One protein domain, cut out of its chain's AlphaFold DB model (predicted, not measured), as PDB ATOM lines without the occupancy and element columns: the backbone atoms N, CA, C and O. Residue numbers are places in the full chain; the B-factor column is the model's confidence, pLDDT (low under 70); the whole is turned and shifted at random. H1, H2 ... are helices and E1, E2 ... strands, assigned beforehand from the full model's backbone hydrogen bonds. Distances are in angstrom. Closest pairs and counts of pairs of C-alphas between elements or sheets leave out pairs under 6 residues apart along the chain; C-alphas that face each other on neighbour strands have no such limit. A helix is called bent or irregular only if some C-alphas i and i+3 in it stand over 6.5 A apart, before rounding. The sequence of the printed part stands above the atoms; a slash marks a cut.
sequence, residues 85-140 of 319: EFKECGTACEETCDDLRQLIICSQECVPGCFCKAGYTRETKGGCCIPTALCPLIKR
ATOM      1  N   GLU A  85      28.872 129.461  -3.121       91.31
ATOM      2  CA  GLU A  85      28.428 128.302  -2.362       91.31
ATOM      3  C   GLU A  85      28.986 128.379  -0.939       91.31
ATOM      4  O   GLU A  85      30.162 128.694  -0.735       91.31
ATOM      5  N   PHE A  86      28.135 128.113   0.052       90.19
ATOM      6  CA  PHE A  86      28.568 128.068   1.442       90.19
ATOM      7  C   PHE A  86      29.389 126.800   1.678       90.19
ATOM      8  O   PHE A  86      28.935 125.696   1.365       90.19
ATOM      9  N   LYS A  87      30.573 126.947   2.269       90.00
ATOM     10  CA  LYS A  87      31.393 125.828   2.742       90.00
ATOM     11  C   LYS A  87      31.656 126.017   4.223       90.00
ATOM     12  O   LYS A  87      32.090 127.081   4.645       90.00
ATOM     13  N   GLU A  88      31.462 124.952   4.993       88.69
ATOM     14  CA  GLU A  88      31.915 124.892   6.392       88.69
ATOM     15  C   GLU A  88      33.447 124.856   6.482       88.69
ATOM     16  O   GLU A  88      34.017 125.203   7.510       88.69
ATOM     17  N   CYS A  89      34.106 124.474   5.384       88.12
ATOM     18  CA  CYS A  89      35.550 124.454   5.266       88.12
ATOM     19  C   CYS A  89      36.010 124.890   3.873       88.12
ATOM     20  O   CYS A  89      36.021 124.087   2.936       88.12
ATOM     21  N   GLY A  90      36.353 126.167   3.721       87.56
ATOM     22  CA  GLY A  90      36.964 126.709   2.512       87.56
ATOM     23  C   GLY A  90      38.384 127.225   2.740       87.56
ATOM     24  O   GLY A  90      38.941 127.129   3.834       87.56
ATOM     25  N   THR A  91      38.981 127.737   1.663       87.44
ATOM     26  CA  THR A  91      40.348 128.279   1.662       87.44
ATOM     27  C   THR A  91      40.430 129.591   2.441       87.44
ATOM     28  O   THR A  91      39.569 130.454   2.282       87.44
ATOM     29  N   ALA A  92      41.496 129.781   3.227       84.69
ATOM     30  CA  ALA A  92      41.775 131.039   3.926       84.69
ATOM     31  C   ALA A  92      42.071 132.218   2.977       84.69
ATOM     32  O   ALA A  92      41.938 133.378   3.367       84.69
ATOM     33  N   CYS A  93      42.442 131.938   1.725       84.19
ATOM     34  CA  CYS A  93      42.452 132.936   0.662       84.19
ATOM     35  C   CYS A  93      41.846 132.413  -0.640       84.19
ATOM     36  O   CYS A  93      42.296 131.413  -1.198       84.19
ATOM     37  N   GLU A  94      40.836 133.118  -1.149       84.62
ATOM     38  CA  GLU A  94      40.313 132.895  -2.495       84.62
ATOM     39  C   GLU A  94      41.133 133.655  -3.540       84.62
ATOM     40  O   GLU A  94      41.550 134.795  -3.322       84.62
ATOM     41  N   GLU A  95      41.332 133.021  -4.696       82.31
ATOM     42  CA  GLU A  95      41.952 133.656  -5.854       82.31
ATOM     43  C   GLU A  95      41.032 134.745  -6.427       82.31
ATOM     44  O   GLU A  95      39.808 134.592  -6.501       82.31
ATOM     45  N   THR A  96      41.638 135.836  -6.887       87.19
ATOM     46  CA  THR A  96      40.951 136.917  -7.604       87.19
ATOM     47  C   THR A  96      41.370 136.929  -9.073       87.19
ATOM     48  O   THR A  96      42.362 136.301  -9.452       87.19
ATOM     49  N   CYS A  97      40.666 137.670  -9.930       84.62
ATOM     50  CA  CYS A  97      41.113 137.881 -11.305       84.62
ATOM     51  C   CYS A  97      42.510 138.535 -11.369       84.62
ATOM     52  O   CYS A  97      43.270 138.245 -12.303       84.62
ATOM     53  N   ASP A  98      42.886 139.344 -10.371       80.44
ATOM     54  CA  ASP A  98      44.207 139.974 -10.232       80.44
ATOM     55  C   ASP A  98      45.317 138.966  -9.920       80.44
ATOM     56  O   ASP A  98      46.409 139.034 -10.501       80.44
ATOM     57  N   ASP A  99      44.998 137.946  -9.134       78.81
ATOM     58  CA  ASP A  99      45.952 136.931  -8.685       78.81
ATOM     59  C   ASP A  99      45.840 135.609  -9.465       78.81
ATOM     60  O   ASP A  99      46.579 134.659  -9.213       78.81
ATOM     61  N   LEU A 100      44.957 135.551 -10.466       73.50
ATOM     62  CA  LEU A 100      44.720 134.358 -11.272       73.50
ATOM     63  C   LEU A 100      46.023 133.877 -11.939       73.50
ATOM     64  O   LEU A 100      46.613 134.594 -12.753       73.50
ATOM     65  N   ARG A 101      46.424 132.632 -11.638       66.75
ATOM     66  CA  ARG A 101      47.689 131.985 -12.065       66.75
ATOM     67  C   ARG A 101      48.956 132.510 -11.382       66.75
ATOM     68  O   ARG A 101      50.056 132.223 -11.857       66.75
ATOM     69  N   GLN A 102      48.827 133.261 -10.294       75.00
ATOM     70  CA  GLN A 102      49.943 133.582  -9.409       75.00
ATOM     71  C   GLN A 102      50.047 132.532  -8.298       75.00
ATOM     72  O   GLN A 102      49.059 131.905  -7.923       75.00
ATOM     73  N   LEU A 103      51.256 132.317  -7.775       73.88
ATOM     74  CA  LEU A 103      51.459 131.410  -6.649       73.88
ATOM     75  C   LEU A 103      50.977 132.095  -5.361       73.88
ATOM     76  O   LEU A 103      51.741 132.817  -4.722       73.88
ATOM     77  N   ILE A 104      49.713 131.883  -4.996       76.94
ATOM     78  CA  ILE A 104      49.160 132.346  -3.721       76.94
ATOM     79  C   ILE A 104      49.464 131.295  -2.652       76.94
ATOM     80  O   ILE A 104      49.061 130.138  -2.761       76.94
ATOM     81  N   ILE A 105      50.195 131.697  -1.613       80.00
ATOM     82  CA  ILE A 105      50.451 130.850  -0.447       80.00
ATOM     83  C   ILE A 105      49.328 131.105   0.557       80.00
ATOM     84  O   ILE A 105      49.345 132.116   1.256       80.00
ATOM     85  N   CYS A 106      48.357 130.196   0.620       81.12
ATOM     86  CA  CYS A 106      47.303 130.235   1.632       81.12
ATOM     87  C   CYS A 106      47.726 129.504   2.907       81.12
ATOM     88  O   CYS A 106      48.443 128.497   2.850       81.12
ATOM     89  N   SER A 107      47.270 130.001   4.063       84.00
ATOM     90  CA  SER A 107      47.334 129.211   5.292       84.00
ATOM     91  C   SER A 107      46.477 127.955   5.117       84.00
ATOM     92  O   SER A 107      45.489 127.948   4.385       84.00
ATOM     93  N   GLN A 108      46.872 126.867   5.777       83.12
ATOM     94  CA  GLN A 108      46.130 125.596   5.754       83.12
ATOM     95  C   GLN A 108      44.911 125.622   6.690       83.12
ATOM     96  O   GLN A 108      44.336 124.583   7.008       83.12
ATOM     97  N   GLU A 109      44.549 126.806   7.175       87.00
ATOM     98  CA  GLU A 109      43.428 126.995   8.074       87.00
ATOM     99  C   GLU A 109      42.128 126.957   7.280       87.00
ATOM    100  O   GLU A 109      41.979 127.552   6.212       87.00
ATOM    101  N   CYS A 110      41.191 126.204   7.826       89.19
ATOM    102  CA  CYS A 110      39.867 126.008   7.284       89.19
ATOM    103  C   CYS A 110      38.971 127.154   7.756       89.19
ATOM    104  O   CYS A 110      38.783 127.317   8.963       89.19
ATOM    105  N   VAL A 111      38.423 127.938   6.824       89.94
ATOM    106  CA  VAL A 111      37.515 129.044   7.161       89.94
ATOM    107  C   VAL A 111      36.101 128.761   6.637       89.94
ATOM    108  O   VAL A 111      35.948 128.445   5.454       89.94
ATOM    109  N   PRO A 112      35.056 128.824   7.483       87.38
ATOM    110  CA  PRO A 112      33.676 128.718   7.027       87.38
ATOM    111  C   PRO A 112      33.235 130.021   6.347       87.38
ATOM    112  O   PRO A 112      33.549 131.111   6.822       87.38
ATOM    113  N   GLY A 113      32.485 129.930   5.249       88.75
ATOM    114  CA  GLY A 113      32.041 131.115   4.512       88.75
ATOM    115  C   GLY A 113      31.466 130.828   3.127       88.75
ATOM    116  O   GLY A 113      31.235 129.680   2.751       88.75
ATOM    117  N   CYS A 114      31.226 131.896   2.369       90.00
ATOM    118  CA  CYS A 114      30.769 131.842   0.982       90.00
ATOM    119  C   CYS A 114      31.964 131.900   0.029       90.00
ATOM    120  O   CYS A 114      32.752 132.838   0.092       90.00
ATOM    121  N   PHE A 115      32.065 130.920  -0.867       91.12
ATOM    122  CA  PHE A 115      33.167 130.789  -1.823       91.12
ATOM    123  C   PHE A 115      32.630 130.751  -3.247       91.12
ATOM    124  O   PHE A 115      31.524 130.259  -3.472       91.12
ATOM    125  N   CYS A 116      33.399 131.217  -4.228       92.69
ATOM    126  CA  CYS A 116      32.977 131.125  -5.623       92.69
ATOM    127  C   CYS A 116      32.766 129.666  -6.045       92.69
ATOM    128  O   CYS A 116      33.580 128.781  -5.764       92.69
ATOM    129  N   LYS A 117      31.667 129.419  -6.768       93.44
ATOM    130  CA  LYS A 117      31.410 128.119  -7.401       93.44
ATOM    131  C   LYS A 117      32.508 127.790  -8.415       93.44
ATOM    132  O   LYS A 117      33.117 128.679  -9.010       93.44
ATOM    133  N   ALA A 118      32.715 126.502  -8.681       91.19
ATOM    134  CA  ALA A 118      33.679 126.053  -9.684       91.19
ATOM    135  C   ALA A 118      33.442 126.722 -11.057       91.19
ATOM    136  O   ALA A 118      32.320 126.750 -11.563       91.19
ATOM    137  N   GLY A 119      34.510 127.249 -11.663       85.81
ATOM    138  CA  GLY A 119      34.450 128.000 -12.927       85.81
ATOM    139  C   GLY A 119      34.162 129.499 -12.774       85.81
ATOM    140  O   GLY A 119      34.089 130.206 -13.784       85.81
ATOM    141  N   TYR A 120      34.030 129.980 -11.535       91.62
ATOM    142  CA  TYR A 120      33.914 131.391 -11.192       91.62
ATOM    143  C   TYR A 120      35.091 131.821 -10.311       91.62
ATOM    144  O   TYR A 120      35.616 131.041  -9.519       91.62
ATOM    145  N   THR A 121      35.501 133.076 -10.448       89.31
ATOM    146  CA  THR A 121      36.594 133.695  -9.688       89.31
ATOM    147  C   THR A 121      36.131 135.065  -9.211       89.31
ATOM    148  O   THR A 121      35.353 135.720  -9.909       89.31
ATOM    149  N   ARG A 122      36.587 135.507  -8.034       88.00
ATOM    150  CA  ARG A 122      36.279 136.857  -7.553       88.00
ATOM    151  C   ARG A 122      36.916 137.896  -8.463       88.00
ATOM    152  O   ARG A 122      38.093 137.784  -8.796       88.00
ATOM    153  N   GLU A 123      36.156 138.912  -8.846       81.25
ATOM    154  CA  GLU A 123      36.684 140.026  -9.638       81.25
ATOM    155  C   GLU A 123      37.822 140.739  -8.887       81.25
ATOM    156  O   GLU A 123      38.922 140.873  -9.416       81.25
ATOM    157  N   THR A 124      37.580 141.081  -7.618       79.31
ATOM    158  CA  THR A 124      38.522 141.721  -6.684       79.31
ATOM    159  C   THR A 124      38.379 141.120  -5.277       79.31
ATOM    160  O   THR A 124      37.484 140.309  -5.017       79.31
ATOM    161  N   LYS A 125      39.252 141.493  -4.329       79.38
ATOM    162  CA  LYS A 125      39.151 141.039  -2.928       79.38
ATOM    163  C   LYS A 125      37.815 141.472  -2.311       79.38
ATOM    164  O   LYS A 125      37.539 142.661  -2.219       79.38
ATOM    165  N   GLY A 126      37.002 140.502  -1.884       73.00
ATOM    166  CA  GLY A 126      35.651 140.748  -1.356       73.00
ATOM    167  C   GLY A 126      34.603 141.122  -2.417       73.00
ATOM    168  O   GLY A 126      33.476 141.443  -2.060       73.00
ATOM    169  N   GLY A 127      34.961 141.085  -3.705       79.88
ATOM    170  CA  GLY A 127      34.063 141.375  -4.821       79.88
ATOM    171  C   GLY A 127      33.223 140.173  -5.266       79.88
ATOM    172  O   GLY A 127      33.347 139.055  -4.751       79.88
ATOM    173  N   CYS A 128      32.378 140.411  -6.271       83.62
ATOM    174  CA  CYS A 128      31.481 139.412  -6.850       83.62
ATOM    175  C   CYS A 128      32.242 138.291  -7.577       83.62
ATOM    176  O   CYS A 128      33.277 138.521  -8.208       83.62
ATOM    177  N   CYS A 129      31.686 137.079  -7.556       88.75
ATOM    178  CA  CYS A 129      32.150 135.979  -8.402       88.75
ATOM    179  C   CYS A 129      31.687 136.185  -9.848       88.75
ATOM    180  O   CYS A 129      30.501 136.387 -10.102       88.75
ATOM    181  N   ILE A 130      32.606 136.076 -10.801       87.31
ATOM    182  CA  ILE A 130      32.343 136.165 -12.243       87.31
ATOM    183  C   ILE A 130      32.934 134.949 -12.963       87.31
ATOM    184  O   ILE A 130      33.835 134.308 -12.419       87.31
ATOM    185  N   PRO A 131      32.469 134.589 -14.175       90.56
ATOM    186  CA  PRO A 131      33.068 133.491 -14.929       90.56
ATOM    187  C   PRO A 131      34.578 133.699 -15.109       90.56
ATOM    188  O   PRO A 131      34.999 134.716 -15.660       90.56
ATOM    189  N   THR A 132      35.402 132.725 -14.707       85.62
ATOM    190  CA  THR A 132      36.878 132.831 -14.733       85.62
ATOM    191  C   THR A 132      37.422 133.187 -16.124       85.62
ATOM    192  O   THR A 132      38.444 133.861 -16.259       85.62
ATOM    193  N   ALA A 133      36.716 132.783 -17.185       83.81
ATOM    194  CA  ALA A 133      37.052 133.108 -18.571       83.81
ATOM    195  C   ALA A 133      36.986 134.614 -18.902       83.81
ATOM    196  O   ALA A 133      37.580 135.033 -19.894       83.81
ATOM    197  N   LEU A 134      36.303 135.427 -18.087       80.94
ATOM    198  CA  LEU A 134      36.233 136.882 -18.245       80.94
ATOM    199  C   LEU A 134      37.409 137.614 -17.582       80.94
ATOM    200  O   LEU A 134      37.717 138.730 -17.993       80.94
ATOM    201  N   CYS A 135      38.129 136.995 -16.638       80.62
ATOM    202  CA  CYS A 135      39.269 137.636 -15.967       80.62
ATOM    203  C   CYS A 135      40.336 138.196 -16.941       80.62
ATOM    204  O   CYS A 135      40.808 139.315 -16.729       80.62
ATOM    205  N   PRO A 136      40.724 137.507 -18.040       68.69
ATOM    206  CA  PRO A 136      41.676 138.055 -19.010       68.69
ATOM    207  C   PRO A 136      41.144 139.259 -19.795       68.69
ATOM    208  O   PRO A 136      41.948 140.030 -20.308       68.69
ATOM    209  N   LEU A 137      39.823 139.401 -19.926       63.69
ATOM    210  CA  LEU A 137      39.190 140.529 -20.613       63.69
ATOM    211  C   LEU A 137      39.142 141.762 -19.709       63.69
ATOM    212  O   LEU A 137      39.381 142.865 -20.184       63.69
ATOM    213  N   ILE A 138      38.939 141.558 -18.406       62.59
ATOM    214  CA  ILE A 138      39.013 142.616 -17.389       62.59
ATOM    215  C   ILE A 138      40.441 143.169 -17.305       62.59
ATOM    216  O   ILE A 138      40.642 144.376 -17.360       62.59
ATOM    217  N   LYS A 139      41.453 142.289 -17.314       57.31
ATOM    218  CA  LYS A 139      42.873 142.685 -17.332       57.31
ATOM    219  C   LYS A 139      43.365 143.305 -18.642       57.31
ATOM    220  O   LYS A 139      44.432 143.905 -18.655       57.31
ATOM    221  N   ARG A 140      42.653 143.110 -19.756       52.47
ATOM    222  CA  ARG A 140      43.059 143.579 -21.097       52.47
ATOM    223  C   ARG A 140      42.074 144.568 -21.702       52.47
ATOM    224  O   ARG A 140      42.030 144.707 -22.926       52.47
TER     225      ARG A 140
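AT A GLANCE: This is residues 85 to 140 of the 319 residues of an uncharacterized protein of Elaeophora elaphi (UniProt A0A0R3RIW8). Two small two-stranded hairpins follow one another along the long axis, E1 with E2 and then E3 with E4, and a short helix, H1, lies at the far end. A wide loop, residues 92 to 109, joins E1 to E2. The printed part has 56 residues, with four named strands and then one named helix in the order E1, E2, E3, E4, H1; both sheets are antiparallel, and the class is mixed, helices and strands, with under half of the residues in named elements. It is compact, with a radius of gyration of the C-alphas of 11.3 A, and only just elongated, spanning 34 by 22 by 17 A.

HOW THE PARTS SIT: E1, residues 85 to 91, and E2, residues 110 to 116, form an antiparallel hairpin at 134 degrees, with N 87 and O 113 within hydrogen-bond range at 2.9 A. E3, residues 120 to 122, and E4, residues 129 to 131, form another antiparallel hairpin at 136 degrees, with N 121 and O 130 at 2.9 A. The closest C-alphas of E2 and E4 are those of Cys 116 and Cys 129, 5.7 A apart. H1, residues 132 to 138, comes closest to E3 at the C-alphas of Thr 132 and Tyr 120, 4.8 A apart. In H1, 1 of 3 O i to N i+4 pairs and 3 of 4 O i to N i+3 pairs are within hydrogen-bond range. E1 is apart from E3, E4 and H1, and E2 is apart from H1.

IN THESE COORDINATES: E1 begins at C-alpha 85 (28.428, 128.302, -2.362) and is 12.6 A long; E2 is 15.5 A. E3 and E4 are 7.0 A each. H1, 10.4 A, ends at C-alpha 138 (39.013, 142.616, -17.389) and is irregular, but only just: C-alphas 133 and 136 are 6.8 A apart.

THE WHOLE: The C-alphas farthest apart, those of Glu 88 and Arg 140, are 35.1 A apart. The printed part has no cut. The link from E1 to E2 is long. Residue 101 and residues 136 to 140 have pLDDT under 70.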